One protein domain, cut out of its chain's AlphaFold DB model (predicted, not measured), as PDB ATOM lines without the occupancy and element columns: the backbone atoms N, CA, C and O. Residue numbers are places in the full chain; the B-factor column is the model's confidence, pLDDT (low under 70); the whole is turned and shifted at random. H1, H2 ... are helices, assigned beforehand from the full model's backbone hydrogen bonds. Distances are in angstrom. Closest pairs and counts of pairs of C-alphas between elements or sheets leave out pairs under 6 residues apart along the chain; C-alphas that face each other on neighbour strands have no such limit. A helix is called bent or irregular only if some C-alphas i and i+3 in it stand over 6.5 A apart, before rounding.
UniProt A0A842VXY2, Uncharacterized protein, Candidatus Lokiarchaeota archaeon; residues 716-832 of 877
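AT A GLANCE: This is residues 716 to 832 of the 877 residues of an uncharacterized protein of Candidatus Lokiarchaeota archaeon (UniProt A0A842VXY2). A rounded cluster of helices is built round H5, the core, with H6 folded back on it as a helical hairpin. H2 and H8 also pack on H5, H3 and H4 meet its first end, and H1 and H7 are at opposite ends of the whole. The printed part has 117 residues, with eight named helices, H1 to H8 in order, and no named strand: all helix. It is compact, with a radius of gyration of the C-alphas of 13.3 A and spans of 34 by 32 by 26 A.

IN THESE COORDINATES: H1, residues 717 to 728, 15.8 A long, begins at C-alpha 717 (-18.477, 115.125, -39.703). H2 is residues 735 to 742, H3 744 to 752 and H4 756 to 759. H5 is residues 772 to 782, 15.3 A, and H6 786 to 798, 18.3 A. H7, residues 803 to 809, is irregular: C-alphas 804 and 807 are 7.1 A apart. H8, residues 819 to 829, 15.5 A, ends at C-alpha 829 (-6.686, 124.005, -20.373).

HOW THE PARTS SIT: H5 is the hub, touching five helices. H5 and H6 form a hairpin at a shallow tilt of 23 degrees, opposite ways; their closest C-alphas, Gly 777 and Ala 789, are 4.1 A apart. H8 touches H5, closest at the C-alphas of Ala 782 and Pro 819, 5.3 A. H2 touches H5 at the C-alphas of Ile 738 and Ala 780, 6.3 A. H3 touches H5 only at their ends, at the C-alphas of Ala 750 and Ser 772, 5.5 A. H4 only just touches H5, with 3 pairs of C-alphas within 8 A; Val 756 and Ser 772 are the closest, 4.7 A. H1 touches H2 with residues 718 to 722 alone, Phe 722 and Asp 737 having the closest C-alphas, 6.9 A. H7 is close to H6 but not clearly touching, at the C-alphas of Lys 797 and Ser 806, 7.2 A. Every O i to N i+4 pair is within hydrogen-bond range in H1, H3, H5, H6 and H8; H2 has 0 of 4 but 4 of 5 O i to N i+3 pairs, H7 0 of 3 but 3 of 4, and H4 is too short for an i+4 pair.

THE WHOLE: The C-alphas farthest apart, Val 717 and Ile 807, are 37.2 A apart. The printed part has no cut; the link H4 to H5, 12 residues, is long. Mean pLDDT of the printed part is 73.5; among the residues under 70 are 761 to 769 and 800 to 817.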
ATOM      1  N   THR A 716     -16.743 119.429 -41.214       65.25
ATOM      2  CA  THR A 716     -17.208 118.131 -41.726       65.25
ATOM      3  C   THR A 716     -17.480 117.221 -40.539       65.25
ATOM      4  O   THR A 716     -16.911 117.430 -39.464       65.25
ATOM      5  N   VAL A 717     -18.307 116.184 -40.719       64.88
ATOM      6  CA  VAL A 717     -18.477 115.125 -39.703       64.88
ATOM      7  C   VAL A 717     -17.115 114.598 -39.262       64.88
ATOM      8  O   VAL A 717     -16.893 114.382 -38.076       64.88
ATOM      9  N   GLU A 718     -16.181 114.459 -40.202       72.62
ATOM     10  CA  GLU A 718     -14.809 114.026 -39.945       72.62
ATOM     11  C   GLU A 718     -14.043 115.005 -39.040       72.62
ATOM     12  O   GLU A 718     -13.426 114.574 -38.067       72.62
ATOM     13  N   ILE A 719     -14.110 116.317 -39.308       78.12
ATOM     14  CA  ILE A 719     -13.458 117.349 -38.481       78.12
ATOM     15  C   ILE A 719     -14.054 117.374 -37.067       78.12
ATOM     16  O   ILE A 719     -13.311 117.448 -36.085       78.12
ATOM     17  N   GLU A 720     -15.380 117.296 -36.940       72.69
ATOM     18  CA  GLU A 720     -16.024 117.272 -35.621       72.69
ATOM     19  C   GLU A 720     -15.725 115.984 -34.856       72.69
ATOM     20  O   GLU A 720     -15.403 116.043 -33.668       72.69
ATOM     21  N   SER A 721     -15.746 114.837 -35.539       73.06
ATOM     22  CA  SER A 721     -15.382 113.537 -34.961       73.06
ATOM     23  C   SER A 721     -13.937 113.540 -34.473       73.06
ATOM     24  O   SER A 721     -13.663 113.091 -33.360       73.06
ATOM     25  N   PHE A 722     -13.019 114.122 -35.252       84.88
ATOM     26  CA  PHE A 722     -11.632 114.306 -34.839       84.88
ATOM     27  C   PHE A 722     -11.528 115.135 -33.557       84.88
ATOM     28  O   PHE A 722     -10.888 114.704 -32.601       84.88
ATOM     29  N   PHE A 723     -12.183 116.298 -33.485       80.88
ATOM     30  CA  PHE A 723     -12.135 117.116 -32.273       80.88
ATOM     31  C   PHE A 723     -12.850 116.462 -31.082       80.88
ATOM     32  O   PHE A 723     -12.469 116.688 -29.932       80.88
ATOM     33  N   ALA A 724     -13.910 115.683 -31.313       72.44
ATOM     34  CA  ALA A 724     -14.562 114.889 -30.272       72.44
ATOM     35  C   ALA A 724     -13.588 113.854 -29.694       72.44
ATOM     36  O   ALA A 724     -13.400 113.815 -28.478       72.44
ATOM     37  N   LYS A 725     -12.884 113.115 -30.560       78.50
ATOM     38  CA  LYS A 725     -11.847 112.154 -30.170       78.50
ATOM     39  C   LYS A 725     -10.662 112.833 -29.477       78.50
ATOM     40  O   LYS A 725     -10.255 112.393 -28.410       78.50
ATOM     41  N   LEU A 726     -10.183 113.966 -29.998       83.56
ATOM     42  CA  LEU A 726      -9.099 114.758 -29.401       83.56
ATOM     43  C   LEU A 726      -9.391 115.158 -27.949       83.56
ATOM     44  O   LEU A 726      -8.485 115.176 -27.123       83.56
ATOM     45  N   ILE A 727     -10.646 115.480 -27.628       75.56
ATOM     46  CA  ILE A 727     -11.029 115.956 -26.294       75.56
ATOM     47  C   ILE A 727     -11.487 114.812 -25.379       75.56
ATOM     48  O   ILE A 727     -11.135 114.791 -24.200       75.56
ATOM     49  N   GLY A 728     -12.284 113.875 -25.894       68.69
ATOM     50  CA  GLY A 728     -12.894 112.801 -25.105       68.69
ATOM     51  C   GLY A 728     -12.031 111.546 -24.973       68.69
ATOM     52  O   GLY A 728     -12.082 110.874 -23.941       68.69
ATOM     53  N   ASP A 729     -11.212 111.265 -25.987       76.94
ATOM     54  CA  ASP A 729     -10.574 109.965 -26.208       76.94
ATOM     55  C   ASP A 729      -9.139 110.094 -26.761       76.94
ATOM     56  O   ASP A 729      -8.713 109.386 -27.675       76.94
ATOM     57  N   PHE A 730      -8.379 111.043 -26.203       84.81
ATOM     58  CA  PHE A 730      -7.023 111.368 -26.658       84.81
ATOM     59  C   PHE A 730      -6.088 110.145 -26.683       84.81
ATOM     60  O   PHE A 730      -5.269 110.017 -27.586       84.81
ATOM     61  N   ASP A 731      -6.209 109.242 -25.703       85.19
ATOM     62  CA  ASP A 731      -5.330 108.068 -25.557       85.19
ATOM     63  C   ASP A 731      -5.434 107.080 -26.726       85.19
ATOM     64  O   ASP A 731      -4.490 106.338 -26.985       85.19
ATOM     65  N   ASN A 732      -6.556 107.097 -27.449       87.25
ATOM     66  CA  ASN A 732      -6.801 106.244 -28.611       87.25
ATOM     67  C   ASN A 732      -6.601 106.985 -29.942       87.25
ATOM     68  O   ASN A 732      -6.976 106.469 -31.003       87.25
ATOM     69  N   LEU A 733      -6.042 108.200 -29.922       91.94
ATOM     70  CA  LEU A 733      -5.594 108.853 -31.144       91.94
ATOM     71  C   LEU A 733      -4.462 108.046 -31.772       91.94
ATOM     72  O   LEU A 733      -3.495 107.647 -31.127       91.94
ATOM     73  N   THR A 734      -4.586 107.831 -33.068       93.50
ATOM     74  CA  THR A 734      -3.590 107.170 -33.894       93.50
ATOM     75  C   THR A 734      -2.970 108.188 -34.843       93.50
ATOM     76  O   THR A 734      -3.581 109.217 -35.141       93.50
ATOM     77  N   PRO A 735      -1.791 107.897 -35.412       93.69
ATOM     78  CA  PRO A 735      -1.234 108.746 -36.451       93.69
ATOM     79  C   PRO A 735      -2.172 108.926 -37.660       93.69
ATOM     80  O   PRO A 735      -2.118 109.967 -38.303       93.69
ATOM     81  N   THR A 736      -3.050 107.958 -37.954       94.38
ATOM     82  CA  THR A 736      -4.048 108.060 -39.032       94.38
ATOM     83  C   THR A 736      -5.153 109.061 -38.706       94.38
ATOM     84  O   THR A 736      -5.582 109.796 -39.588       94.38
ATOM     85  N   ASP A 737      -5.570 109.173 -37.441       93.94
ATOM     86  CA  ASP A 737      -6.528 110.212 -37.033       93.94
ATOM     87  C   ASP A 737      -5.961 111.621 -37.272       93.94
ATOM     88  O   ASP A 737      -6.704 112.545 -37.584       93.94
ATOM     89  N   ILE A 738      -4.638 111.784 -37.166       95.94
ATOM     90  CA  ILE A 738      -3.934 113.053 -37.396       95.94
ATOM     91  C   ILE A 738      -3.882 113.431 -38.883       95.94
ATOM     92  O   ILE A 738      -3.721 114.608 -39.205       95.94
ATOM     93  N   ASP A 739      -4.086 112.489 -39.811       95.12
ATOM     94  CA  ASP A 739      -4.091 112.790 -41.249       95.12
ATOM     95  C   ASP A 739      -5.221 113.752 -41.655       95.12
ATOM     96  O   ASP A 739      -5.086 114.461 -42.656       95.12
ATOM     97  N   ILE A 740      -6.274 113.881 -40.834       93.00
ATOM     98  CA  ILE A 740      -7.338 114.888 -41.001       93.00
ATOM     99  C   ILE A 740      -6.806 116.325 -41.023       93.00
ATOM    100  O   ILE A 740      -7.423 117.206 -41.613       93.00
ATOM    101  N   LEU A 741      -5.635 116.577 -40.433       94.31
ATOM    102  CA  LEU A 741      -4.965 117.875 -40.470       94.31
ATOM    103  C   LEU A 741      -4.507 118.265 -41.890       94.31
ATOM    104  O   LEU A 741      -4.208 119.425 -42.142       94.31
ATOM    105  N   ASN A 742      -4.488 117.340 -42.858       93.06
ATOM    106  CA  ASN A 742      -4.330 117.689 -44.275       93.06
ATOM    107  C   ASN A 742      -5.611 118.256 -44.912       93.06
ATOM    108  O   ASN A 742      -5.559 118.708 -46.059       93.06
ATOM    109  N   ASN A 743      -6.748 118.243 -44.206       87.69
ATOM    110  CA  ASN A 743      -8.000 118.781 -44.712       87.69
ATOM    111  C   ASN A 743      -7.926 120.323 -44.794       87.69
ATOM    112  O   ASN A 743      -7.793 120.989 -43.762       87.69
ATOM    113  N   PRO A 744      -8.047 120.919 -45.994       84.12
ATOM    114  CA  PRO A 744      -8.002 122.373 -46.165       84.12
ATOM    115  C   PRO A 744      -9.063 123.140 -45.355       84.12
ATOM    116  O   PRO A 744      -8.767 124.231 -44.879       84.12
ATOM    117  N   LEU A 745     -10.259 122.583 -45.125       80.00
ATOM    118  CA  LEU A 745     -11.303 123.246 -44.324       80.00
ATOM    119  C   LEU A 745     -10.891 123.389 -42.850       80.00
ATOM    120  O   LEU A 745     -11.185 124.397 -42.209       80.00
ATOM    121  N   LEU A 746     -10.147 122.415 -42.317       85.19
ATOM    122  CA  LEU A 746      -9.599 122.488 -40.963       85.19
ATOM    123  C   LEU A 746      -8.468 123.521 -40.863       85.19
ATOM    124  O   LEU A 746      -8.365 124.231 -39.862       85.19
ATOM    125  N   ALA A 747      -7.650 123.652 -41.909       86.31
ATOM    126  CA  ALA A 747      -6.641 124.705 -41.991       86.31
ATOM    127  C   ALA A 747      -7.280 126.107 -42.030       86.31
ATOM    128  O   ALA A 747      -6.841 126.984 -41.286       86.31
ATOM    129  N   ILE A 748      -8.360 126.302 -42.800       79.94
ATOM    130  CA  ILE A 748      -9.146 127.554 -42.805       79.94
ATOM    131  C   ILE A 748      -9.699 127.850 -41.406       79.94
ATOM    132  O   ILE A 748      -9.510 128.955 -40.895       79.94
ATOM    133  N   ARG A 749     -10.311 126.854 -40.746       80.00
ATOM    134  CA  ARG A 749     -10.834 127.001 -39.376       80.00
ATOM    135  C   ARG A 749      -9.741 127.413 -38.389       80.00
ATOM    136  O   ARG A 749     -10.003 128.232 -37.517       80.00
ATOM    137  N   ALA A 750      -8.526 126.881 -38.520       83.31
ATOM    138  CA  ALA A 750      -7.400 127.242 -37.657       83.31
ATOM    139  C   ALA A 750      -6.904 128.684 -37.865       83.31
ATOM    140  O   ALA A 750      -6.454 129.300 -36.900       83.31
ATOM    141  N   ILE A 751      -7.005 129.229 -39.085       78.81
ATOM    142  CA  ILE A 751      -6.712 130.646 -39.365       78.81
ATOM    143  C   ILE A 751      -7.802 131.539 -38.766       78.81
ATOM    144  O   ILE A 751      -7.501 132.529 -38.105       78.81
ATOM    145  N   GLU A 752      -9.074 131.195 -38.986       74.19
ATOM    146  CA  GLU A 752     -10.206 131.997 -38.506       74.19
ATOM    147  C   GLU A 752     -10.299 131.992 -36.973       74.19
ATOM    148  O   GLU A 752     -10.610 133.003 -36.343       74.19
ATOM    149  N   LYS A 753     -10.034 130.832 -36.369       76.56
ATOM    150  CA  LYS A 753     -10.038 130.610 -34.926       76.56
ATOM    151  C   LYS A 753      -8.597 130.536 -34.448       76.56
ATOM    152  O   LYS A 753      -8.107 129.458 -34.122       76.56
ATOM    153  N   SER A 754      -7.920 131.682 -34.442       73.69
ATOM    154  CA  SER A 754      -6.474 131.787 -34.210       73.69
ATOM    155  C   SER A 754      -6.018 131.248 -32.855       73.69
ATOM    156  O   SER A 754      -4.847 130.913 -32.708       73.69
ATOM    157  N   THR A 755      -6.923 131.098 -31.883       75.06
ATOM    158  CA  THR A 755      -6.626 130.534 -30.560       75.06
ATOM    159  C   THR A 755      -7.229 129.142 -30.374       75.06
ATOM    160  O   THR A 755      -8.337 128.866 -30.839       75.06
ATOM    161  N   VAL A 756      -6.551 128.266 -29.624       75.88
ATOM    162  CA  VAL A 756      -7.028 126.890 -29.365       75.88
ATOM    163  C   VAL A 756      -8.413 126.879 -28.709       75.88
ATOM    164  O   VAL A 756      -9.252 126.040 -29.036       75.88
ATOM    165  N   SER A 757      -8.684 127.849 -27.830       68.06
ATOM    166  CA  SER A 757      -9.996 128.059 -27.207       68.06
ATOM    167  C   SER A 757     -11.095 128.290 -28.252       68.06
ATOM    168  O   SER A 757     -12.143 127.644 -28.202       68.06
ATOM    169  N   GLN A 758     -10.842 129.142 -29.248       70.81
ATOM    170  CA  GLN A 758     -11.776 129.381 -30.348       70.81
ATOM    171  C   GLN A 758     -11.871 128.175 -31.297       70.81
ATOM    172  O   GLN A 758     -12.965 127.854 -31.760       70.81
ATOM    173  N   LEU A 759     -10.750 127.502 -31.587       77.00
ATOM    174  CA  LEU A 759     -10.681 126.367 -32.517       77.00
ATOM    175  C   LEU A 759     -11.508 125.187 -32.017       77.00
ATOM    176  O   LEU A 759     -12.395 124.700 -32.722       77.00
ATOM    177  N   LEU A 760     -11.218 124.756 -30.788       71.56
ATOM    178  CA  LEU A 760     -11.892 123.635 -30.137       71.56
ATOM    179  C   LEU A 760     -13.279 123.998 -29.643       71.56
ATOM    180  O   LEU A 760     -14.024 123.131 -29.184       71.56
ATOM    181  N   THR A 761     -13.615 125.280 -29.722       65.50
ATOM    182  CA  THR A 761     -14.792 125.853 -29.115       65.50
ATOM    183  C   THR A 761     -14.901 125.433 -27.640       65.50
ATOM    184  O   THR A 761     -15.759 124.633 -27.266       65.50
ATOM    185  N   ILE A 762     -13.980 125.912 -26.803       58.09
ATOM    186  CA  ILE A 762     -13.976 125.707 -25.348       58.09
ATOM    187  C   ILE A 762     -13.544 127.010 -24.681       58.09
ATOM    188  O   ILE A 762     -12.517 127.574 -25.041       58.09
ATOM    189  N   GLU A 763     -14.265 127.469 -23.661       50.44
ATOM    190  CA  GLU A 763     -13.886 128.666 -22.898       50.44
ATOM    191  C   GLU A 763     -12.875 128.347 -21.789       50.44
ATOM    192  O   GLU A 763     -13.147 127.530 -20.905       50.44
ATOM    193  N   THR A 764     -11.733 129.040 -21.783       48.59
ATOM    194  CA  THR A 764     -10.664 128.865 -20.781       48.59
ATOM    195  C   THR A 764     -10.189 130.229 -20.264       48.59
ATOM    196  O   THR A 764     -10.175 131.199 -21.014       48.59
ATOM    197  N   THR A 765      -9.821 130.339 -18.981       41.12
ATOM    198  CA  THR A 765      -9.268 131.587 -18.392       41.12
ATOM    199  C   THR A 765      -7.764 131.720 -18.554       41.12
ATOM    200  O   THR A 765      -7.220 132.797 -18.359       41.12
ATOM    201  N   THR A 766      -7.083 130.619 -18.851       42.31
ATOM    202  CA  THR A 766      -5.622 130.532 -18.878       42.31
ATOM    203  C   THR A 766      -5.042 130.630 -20.290       42.31
ATOM    204  O   THR A 766      -3.839 130.837 -20.409       42.31
ATOM    205  N   LEU A 767      -5.857 130.491 -21.351       48.34
ATOM    206  CA  LEU A 767      -5.359 130.186 -22.700       48.34
ATOM    207  C   LEU A 767      -6.048 130.862 -23.894       48.34
ATOM    208  O   LEU A 767      -5.988 130.355 -25.015       48.34
ATOM    209  N   GLY A 768      -6.563 132.078 -23.730       48.72
ATOM    210  CA  GLY A 768      -6.796 132.950 -24.893       48.72
ATOM    211  C   GLY A 768      -5.536 133.222 -25.749       48.72
ATOM    212  O   GLY A 768      -5.640 133.880 -26.770       48.72
ATOM    213  N   SER A 769      -4.349 132.729 -25.360       52.81
ATOM    214  CA  SER A 769      -3.045 133.073 -25.941       52.81
ATOM    215  C   SER A 769      -2.348 131.981 -26.768       52.81
ATOM    216  O   SER A 769      -1.377 132.302 -27.452       52.81
ATOM    217  N   MET A 770      -2.771 130.704 -26.744       72.50
ATOM    218  CA  MET A 770      -2.111 129.682 -27.581       72.50
ATOM    219  C   MET A 770      -2.673 129.683 -28.990       72.50
ATOM    220  O   MET A 770      -3.870 129.471 -29.190       72.50
ATOM    221  N   ASN A 771      -1.775 129.833 -29.958       81.75
ATOM    222  CA  ASN A 771      -2.127 129.828 -31.362       81.75
ATOM    223  C   ASN A 771      -2.544 128.428 -31.854       81.75
ATOM    224  O   ASN A 771      -1.829 127.441 -31.658       81.75
ATOM    225  N   SER A 772      -3.677 128.360 -32.545       85.75
ATOM    226  CA  SER A 772      -4.258 127.147 -33.123       85.75
ATOM    227  C   SER A 772      -3.328 126.428 -34.085       85.75
ATOM    228  O   SER A 772      -3.205 125.208 -34.032       85.75
ATOM    229  N   MET A 773      -2.636 127.168 -34.952       88.88
ATOM    230  CA  MET A 773      -1.739 126.573 -35.939       88.88
ATOM    231  C   MET A 773      -0.509 125.975 -35.264       88.88
ATOM    232  O   MET A 773      -0.094 124.876 -35.620       88.88
ATOM    233  N   LYS A 774       0.036 126.646 -34.241       86.44
ATOM    234  CA  LYS A 774       1.123 126.079 -33.436       86.44
ATOM    235  C   LYS A 774       0.687 124.768 -32.775       86.44
ATOM    236  O   LYS A 774       1.370 123.763 -32.939       86.44
ATOM    237  N   PHE A 775      -0.460 124.771 -32.094       87.94
ATOM    238  CA  PHE A 775      -0.998 123.589 -31.416       87.94
ATOM    239  C   PHE A 775      -1.203 122.405 -32.369       87.94
ATOM    240  O   PHE A 775      -0.760 121.296 -32.081       87.94
ATOM    241  N   LEU A 776      -1.827 122.635 -33.530       92.00
ATOM    242  CA  LEU A 776      -2.027 121.585 -34.532       92.00
ATOM    243  C   LEU A 776      -0.699 121.089 -35.125       92.00
ATOM    244  O   LEU A 776      -0.565 119.900 -35.413       92.00
ATOM    245  N   GLY A 777       0.300 121.967 -35.261       91.31
ATOM    246  CA  GLY A 777       1.660 121.592 -35.647       91.31
ATOM    247  C   GLY A 777       2.344 120.689 -34.615       91.31
ATOM    248  O   GLY A 777       2.899 119.654 -34.988       91.31
ATOM    249  N   ASP A 778       2.253 121.040 -33.331       89.19
ATOM    250  CA  ASP A 778       2.809 120.252 -32.222       89.19
ATOM    251  C   ASP A 778       2.114 118.889 -32.100       89.19
ATOM    252  O   ASP A 778       2.782 117.861 -31.958       89.19
ATOM    253  N   LEU A 779       0.787 118.859 -32.255       92.31
ATOM    254  CA  LEU A 779       0.002 117.627 -32.306       92.31
ATOM    255  C   LEU A 779       0.459 116.732 -33.466       92.31
ATOM    256  O   LEU A 779       0.773 115.562 -33.258       92.31
ATOM    257  N   ALA A 780       0.567 117.276 -34.681       93.81
ATOM    258  CA  ALA A 780       1.044 116.516 -35.835       93.81
ATOM    259  C   ALA A 780       2.458 115.956 -35.616       93.81
ATOM    260  O   ALA A 780       2.738 114.797 -35.936       93.81
ATOM    261  N   TYR A 781       3.345 116.763 -35.032       91.75
ATOM    262  CA  TYR A 781       4.713 116.359 -34.739       91.75
ATOM    263  C   TYR A 781       4.769 115.221 -33.711       91.75
ATOM    264  O   TYR A 781       5.482 114.239 -33.935       91.75
ATOM    265  N   ALA A 782       3.985 115.318 -32.631       91.50
ATOM    266  CA  ALA A 782       3.931 114.328 -31.554       91.50
ATOM    267  C   ALA A 782       3.484 112.936 -32.030       91.50
ATOM    268  O   ALA A 782       3.968 111.922 -31.531       91.50
ATOM    269  N   PHE A 783       2.623 112.880 -33.047       93.94
ATOM    270  CA  PHE A 783       2.164 111.637 -33.678       93.94
ATOM    271  C   PHE A 783       2.990 111.227 -34.914       93.94
ATOM    272  O   PHE A 783       2.596 110.349 -35.682       93.94
ATOM    273  N   GLY A 784       4.154 111.851 -35.133       91.56
ATOM    274  CA  GLY A 784       5.099 111.475 -36.189       91.56
ATOM    275  C   GLY A 784       4.753 111.975 -37.598       91.56
ATOM    276  O   GLY A 784       5.453 111.624 -38.548       91.56
ATOM    277  N   ARG A 785       3.732 112.828 -37.758       94.12
ATOM    278  CA  ARG A 785       3.327 113.453 -39.034       94.12
ATOM    279  C   ARG A 785       4.108 114.740 -39.300       94.12
ATOM    280  O   ARG A 785       3.580 115.850 -39.280       94.12
ATOM    281  N   LYS A 786       5.419 114.593 -39.511       90.56
ATOM    282  CA  LYS A 786       6.361 115.724 -39.641       90.56
ATOM    283  C   LYS A 786       6.078 116.625 -40.848       90.56
ATOM    284  O   LYS A 786       6.335 117.826 -40.788       90.56
ATOM    285  N   ASP A 787       5.581 116.055 -41.937       89.88
ATOM    286  CA  ASP A 787       5.183 116.769 -43.151       89.88
ATOM    287  C   ASP A 787       3.964 117.668 -42.899       89.88
ATOM    288  O   ASP A 787       3.995 118.850 -43.250       89.88
ATOM    289  N   ILE A 788       2.947 117.149 -42.204       94.06
ATOM    290  CA  ILE A 788       1.768 117.908 -41.768       94.06
ATOM    291  C   ILE A 788       2.182 118.997 -40.775       94.06
ATOM    292  O   ILE A 788       1.832 120.165 -40.957       94.06
ATOM    293  N   ALA A 789       2.993 118.647 -39.772       90.31
ATOM    294  CA  ALA A 789       3.495 119.594 -38.776       90.31
ATOM    295  C   ALA A 789       4.202 120.788 -39.434       90.31
ATOM    296  O   ALA A 789       3.953 121.944 -39.091       90.31
ATOM    297  N   LYS A 790       5.032 120.524 -40.454       88.56
ATOM    298  CA  LYS A 790       5.724 121.567 -41.220       88.56
ATOM    299  C   LYS A 790       4.753 122.548 -41.883       88.56
ATOM    300  O   LYS A 790       5.064 123.741 -41.912       88.56
ATOM    301  N   LYS A 791       3.601 122.093 -42.395       91.94
ATOM    302  CA  LYS A 791       2.582 122.985 -42.979       91.94
ATOM    303  C   LYS A 791       2.057 123.958 -41.928       91.94
ATOM    304  O   LYS A 791       2.170 125.168 -42.105       91.94
ATOM    305  N   TYR A 792       1.593 123.442 -40.794       90.19
ATOM    306  CA  TYR A 792       1.041 124.262 -39.715       90.19
ATOM    307  C   TYR A 792       2.068 125.208 -39.087       90.19
ATOM    308  O   TYR A 792       1.755 126.371 -38.847       90.19
ATOM    309  N   TYR A 793       3.321 124.783 -38.912       86.62
ATOM    310  CA  TYR A 793       4.382 125.693 -38.469       86.62
ATOM    311  C   TYR A 793       4.725 126.765 -39.503       86.62
ATOM    312  O   TYR A 793       5.098 127.875 -39.132       86.62
ATOM    313  N   THR A 794       4.619 126.459 -40.798       85.06
ATOM    314  CA  THR A 794       4.824 127.456 -41.859       85.06
ATOM    315  C   THR A 794       3.707 128.495 -41.841       85.06
ATOM    316  O   THR A 794       3.996 129.687 -41.913       85.06
ATOM    317  N   MET A 795       2.456 128.060 -41.660       85.50
ATOM    318  CA  MET A 795       1.316 128.953 -41.439       85.50
ATOM    319  C   MET A 795       1.507 129.800 -40.173       85.50
ATOM    320  O   MET A 795       1.441 131.019 -40.243       85.50
ATOM    321  N   TYR A 796       1.877 129.189 -39.045       83.06
ATOM    322  CA  TYR A 796       2.159 129.911 -37.801       83.06
ATOM    323  C   TYR A 796       3.304 130.932 -37.935       83.06
ATOM    324  O   TYR A 796       3.258 131.995 -37.336       83.06
ATOM    325  N   LYS A 797       4.334 130.665 -38.748       76.75
ATOM    326  CA  LYS A 797       5.395 131.651 -39.038       76.75
ATOM    327  C   LYS A 797       4.912 132.827 -39.888       76.75
ATOM    328  O   LYS A 797       5.477 133.918 -39.788       76.75
ATOM    329  N   ALA A 798       3.941 132.593 -40.770       72.94
ATOM    330  CA  ALA A 798       3.315 133.651 -41.557       72.94
ATOM    331  C   ALA A 798       2.432 134.556 -40.678       72.94
ATOM    332  O   ALA A 798       2.233 135.727 -41.013       72.94
ATOM    333  N   ASP A 799       1.999 134.047 -39.520       70.44
ATOM    334  CA  ASP A 799       1.279 134.791 -38.499       70.44
ATOM    335  C   ASP A 799       2.218 135.745 -37.741       70.44
ATOM    336  O   ASP A 799       2.984 135.369 -36.853       70.44
ATOM    337  N   CYS A 800       2.204 137.018 -38.142       53.53
ATOM    338  CA  CYS A 800       3.038 138.053 -37.548       53.53
ATOM    339  C   CYS A 800       2.520 138.644 -36.231       53.53
ATOM    340  O   CYS A 800       3.305 139.335 -35.586       53.53
ATOM    341  N   PHE A 801       1.284 138.361 -35.800       49.88
ATOM    342  CA  PHE A 801       0.767 138.864 -34.516       49.88
ATOM    343  C   PHE A 801       1.446 138.204 -33.309       49.88
ATOM    344  O   PHE A 801       1.571 138.812 -32.254       49.88
ATOM    345  N   PHE A 802       1.966 136.987 -33.480       47.22
ATOM    346  CA  PHE A 802       2.679 136.246 -32.435       47.22
ATOM    347  C   PHE A 802       4.212 136.336 -32.564       47.22
ATOM    348  O   PHE A 802       4.946 135.545 -31.958       47.22
ATOM    349  N   LYS A 803       4.738 137.287 -33.358       37.97
ATOM    350  CA  LYS A 803       6.176 137.362 -33.673       37.97
ATOM    351  C   LYS A 803       7.088 137.626 -32.477       37.97
ATOM    352  O   LYS A 803       8.226 137.156 -32.542       37.97
ATOM    353  N   SER A 804       6.617 138.218 -31.381       39.75
ATOM    354  CA  SER A 804       7.428 138.334 -30.158       39.75
ATOM    355  C   SER A 804       7.807 136.962 -29.564       39.75
ATOM    356  O   SER A 804       8.821 136.832 -28.885       39.75
ATOM    357  N   GLN A 805       7.099 135.876 -29.921       37.84
ATOM    358  CA  GLN A 805       7.504 134.497 -29.591       37.84
ATOM    359  C   GLN A 805       8.296 133.779 -30.700       37.84
ATOM    360  O   GLN A 805       8.816 132.679 -30.490       37.84
ATOM    361  N   SER A 806       8.413 134.368 -31.893       36.72
ATOM    362  CA  SER A 806       8.915 133.679 -33.090       36.72
ATOM    363  C   SER A 806      10.444 133.549 -33.181       36.72
ATOM    364  O   SER A 806      10.935 132.687 -33.914       36.72
ATOM    365  N   ILE A 807      11.207 134.284 -32.362       36.00
ATOM    366  CA  ILE A 807      12.665 134.091 -32.227       36.00
ATOM    367  C   ILE A 807      12.988 132.687 -31.664       36.00
ATOM    368  O   ILE A 807      14.037 132.115 -31.965       36.00
ATOM    369  N   LYS A 808      12.038 132.033 -30.975       36.72
ATOM    370  CA  LYS A 808      12.162 130.625 -30.551       36.72
ATOM    371  C   LYS A 808      11.957 129.599 -31.672       36.72
ATOM    372  O   LYS A 808      12.357 128.451 -31.503       36.72
ATOM    373  N   ILE A 809      11.400 129.969 -32.830       41.41
ATOM    374  CA  ILE A 809      11.074 128.996 -33.891       41.41
ATOM    375  C   ILE A 809      12.332 128.514 -34.639       41.41
ATOM    376  O   ILE A 809      12.352 127.413 -35.189       41.41
ATOM    377  N   ILE A 810      13.416 129.294 -34.619       38.53
ATOM    378  CA  ILE A 810      14.719 128.863 -35.156       38.53
ATOM    379  C   ILE A 810      15.446 127.936 -34.157       38.53
ATOM    380  O   ILE A 810      16.252 127.102 -34.563       38.53
ATOM    381  N   ASN A 811      15.061 127.964 -32.876       38.38
ATOM    382  CA  ASN A 811      15.594 127.114 -31.812       38.38
ATOM    383  C   ASN A 811      14.621 125.986 -31.410       38.38
ATOM    384  O   ASN A 811      14.395 125.757 -30.223       38.38
ATOM    385  N   MET A 812      14.088 125.214 -32.373       41.56
ATOM    386  CA  MET A 812      13.360 123.946 -32.122       41.56
ATOM    387  C   MET A 812      14.279 122.827 -31.575       41.56
ATOM    388  O   MET A 812      14.319 121.701 -32.072       41.56
ATOM    389  N   LYS A 813      14.997 123.108 -30.488       39.69
ATOM    390  CA  LYS A 813      15.354 122.109 -29.485       39.69
ATOM    391  C   LYS A 813      14.439 122.326 -28.280       39.69
ATOM    392  O   LYS A 813      14.701 123.184 -27.452       39.69
ATOM    393  N   ARG A 814      13.436 121.444 -28.177       50.31
ATOM    394  CA  ARG A 814      12.701 121.058 -26.957       50.31
ATOM    395  C   ARG A 814      11.830 122.131 -26.300       50.31
ATOM    396  O   ARG A 814      12.321 122.894 -25.484       50.31
ATOM    397  N   THR A 815      10.517 122.026 -26.490       47.75
ATOM    398  CA  THR A 815       9.547 122.022 -25.376       47.75
ATOM    399  C   THR A 815       8.297 121.264 -25.856       47.75
ATOM    400  O   THR A 815       7.653 121.719 -26.786       47.75
ATOM    401  N   ASN A 816       8.020 120.093 -25.267       54.75
ATOM    402  CA  ASN A 816       6.833 119.232 -25.447       54.75
ATOM    403  C   ASN A 816       6.590 118.609 -26.841       54.75
ATOM    404  O   ASN A 816       5.927 119.199 -27.681       54.75
ATOM    405  N   ASN A 817       7.073 117.382 -27.073       65.81
ATOM    406  CA  ASN A 817       6.958 116.687 -28.371       65.81
ATOM    407  C   ASN A 817       6.349 115.275 -28.284       65.81
ATOM    408  O   ASN A 817       6.398 114.536 -29.266       65.81
ATOM    409  N   THR A 818       5.834 114.859 -27.127       84.62
ATOM    410  CA  THR A 818       5.175 113.551 -26.964       84.62
ATOM    411  C   THR A 818       3.654 113.706 -26.886       84.62
ATOM    412  O   THR A 818       3.181 114.739 -26.396       84.62
ATOM    413  N   PRO A 819       2.863 112.710 -27.330       87.56
ATOM    414  CA  PRO A 819       1.410 112.727 -27.160       87.56
ATOM    415  C   PRO A 819       0.987 112.995 -25.710       87.56
ATOM    416  O   PRO A 819       0.045 113.747 -25.474       87.56
ATOM    417  N   GLU A 820       1.720 112.469 -24.727       85.62
ATOM    418  CA  GLU A 820       1.459 112.664 -23.300       85.62
ATOM    419  C   GLU A 820       1.630 114.122 -22.858       85.62
ATOM    420  O   GLU A 820       0.856 114.621 -22.038       85.62
ATOM    421  N   GLU A 821       2.632 114.824 -23.392       83.00
ATOM    422  CA  GLU A 821       2.847 116.243 -23.107       83.00
ATOM    423  C   GLU A 821       1.750 117.103 -23.738       83.00
ATOM    424  O   GLU A 821       1.199 117.962 -23.047       83.00
ATOM    425  N   ILE A 822       1.362 116.818 -24.989       84.75
ATOM    426  CA  ILE A 822       0.242 117.500 -25.662       84.75
ATOM    427  C   ILE A 822      -1.068 117.249 -24.918       84.75
ATOM    428  O   ILE A 822      -1.834 118.181 -24.682       84.75
ATOM    429  N   LYS A 823      -1.311 116.011 -24.478       83.06
ATOM    430  CA  LYS A 823      -2.469 115.657 -23.655       83.06
ATOM    431  C   LYS A 823      -2.472 116.428 -22.348       83.06
ATOM    432  O   LYS A 823      -3.510 116.936 -21.945       83.06
ATOM    433  N   LYS A 824      -1.329 116.507 -21.661       77.81
ATOM    434  CA  LYS A 824      -1.203 117.235 -20.393       77.81
ATOM    435  C   LYS A 824      -1.462 118.725 -20.585       77.81
ATOM    436  O   LYS A 824      -2.151 119.324 -19.763       77.81
ATOM    437  N   GLU A 825      -0.934 119.300 -21.659       75.44
ATOM    438  CA  GLU A 825      -1.185 120.679 -22.055       75.44
ATOM    439  C   GLU A 825      -2.680 120.869 -22.334       75.44
ATOM    440  O   GLU A 825      -3.321 121.611 -21.600       75.44
ATOM    441  N   LEU A 826      -3.289 120.080 -23.223       73.94
ATOM    442  CA  LEU A 826      -4.731 120.100 -23.502       73.94
ATOM    443  C   LEU A 826      -5.602 119.892 -22.243       73.94
ATOM    444  O   LEU A 826      -6.591 120.586 -22.034       73.94
ATOM    445  N   HIS A 827      -5.248 118.969 -21.354       70.75
ATOM    446  CA  HIS A 827      -5.989 118.715 -20.114       70.75
ATOM    447  C   HIS A 827      -5.842 119.846 -19.095       70.75
ATOM    448  O   HIS A 827      -6.766 120.084 -18.325       70.75
ATOM    449  N   SER A 828      -4.704 120.546 -19.076       62.16
ATOM    450  CA  SER A 828      -4.506 121.700 -18.192       62.16
ATOM    451  C   SER A 828      -5.381 122.898 -18.571       62.16
ATOM    452  O   SER A 828      -5.618 123.775 -17.739       62.16
ATOM    453  N   ILE A 829      -5.859 122.925 -19.820       58.56
ATOM    454  CA  ILE A 829      -6.686 124.005 -20.373       58.56
ATOM    455  C   ILE A 829      -8.149 123.607 -20.461       58.56
ATOM    456  O   ILE A 829      -9.025 124.468 -20.391       58.56
ATOM    457  N   LEU A 830      -8.421 122.305 -20.582       55.47
ATOM    458  CA  LEU A 830      -9.766 121.789 -20.471       55.47
ATOM    459  C   LEU A 830     -10.307 122.134 -19.081       55.47
ATOM    460  O   LEU A 830      -9.641 121.908 -18.068       55.47
ATOM    461  N   PRO A 831     -11.517 122.696 -19.008       48.59
ATOM    462  CA  PRO A 831     -12.117 122.981 -17.730       48.59
ATOM    463  C   PRO A 831     -12.217 121.690 -16.897       48.59
ATOM    464  O   PRO A 831     -12.786 120.704 -17.359       48.59
ATOM    465  N   ASN A 832     -11.651 121.678 -15.680       41.25
ATOM    466  CA  ASN A 832     -11.715 120.522 -14.779       41.25
ATOM    467  C   ASN A 832     -13.178 120.145 -14.518       41.25
ATOM    468  O   ASN A 832     -13.832 120.776 -13.680       41.25
TER     469      ASN A 832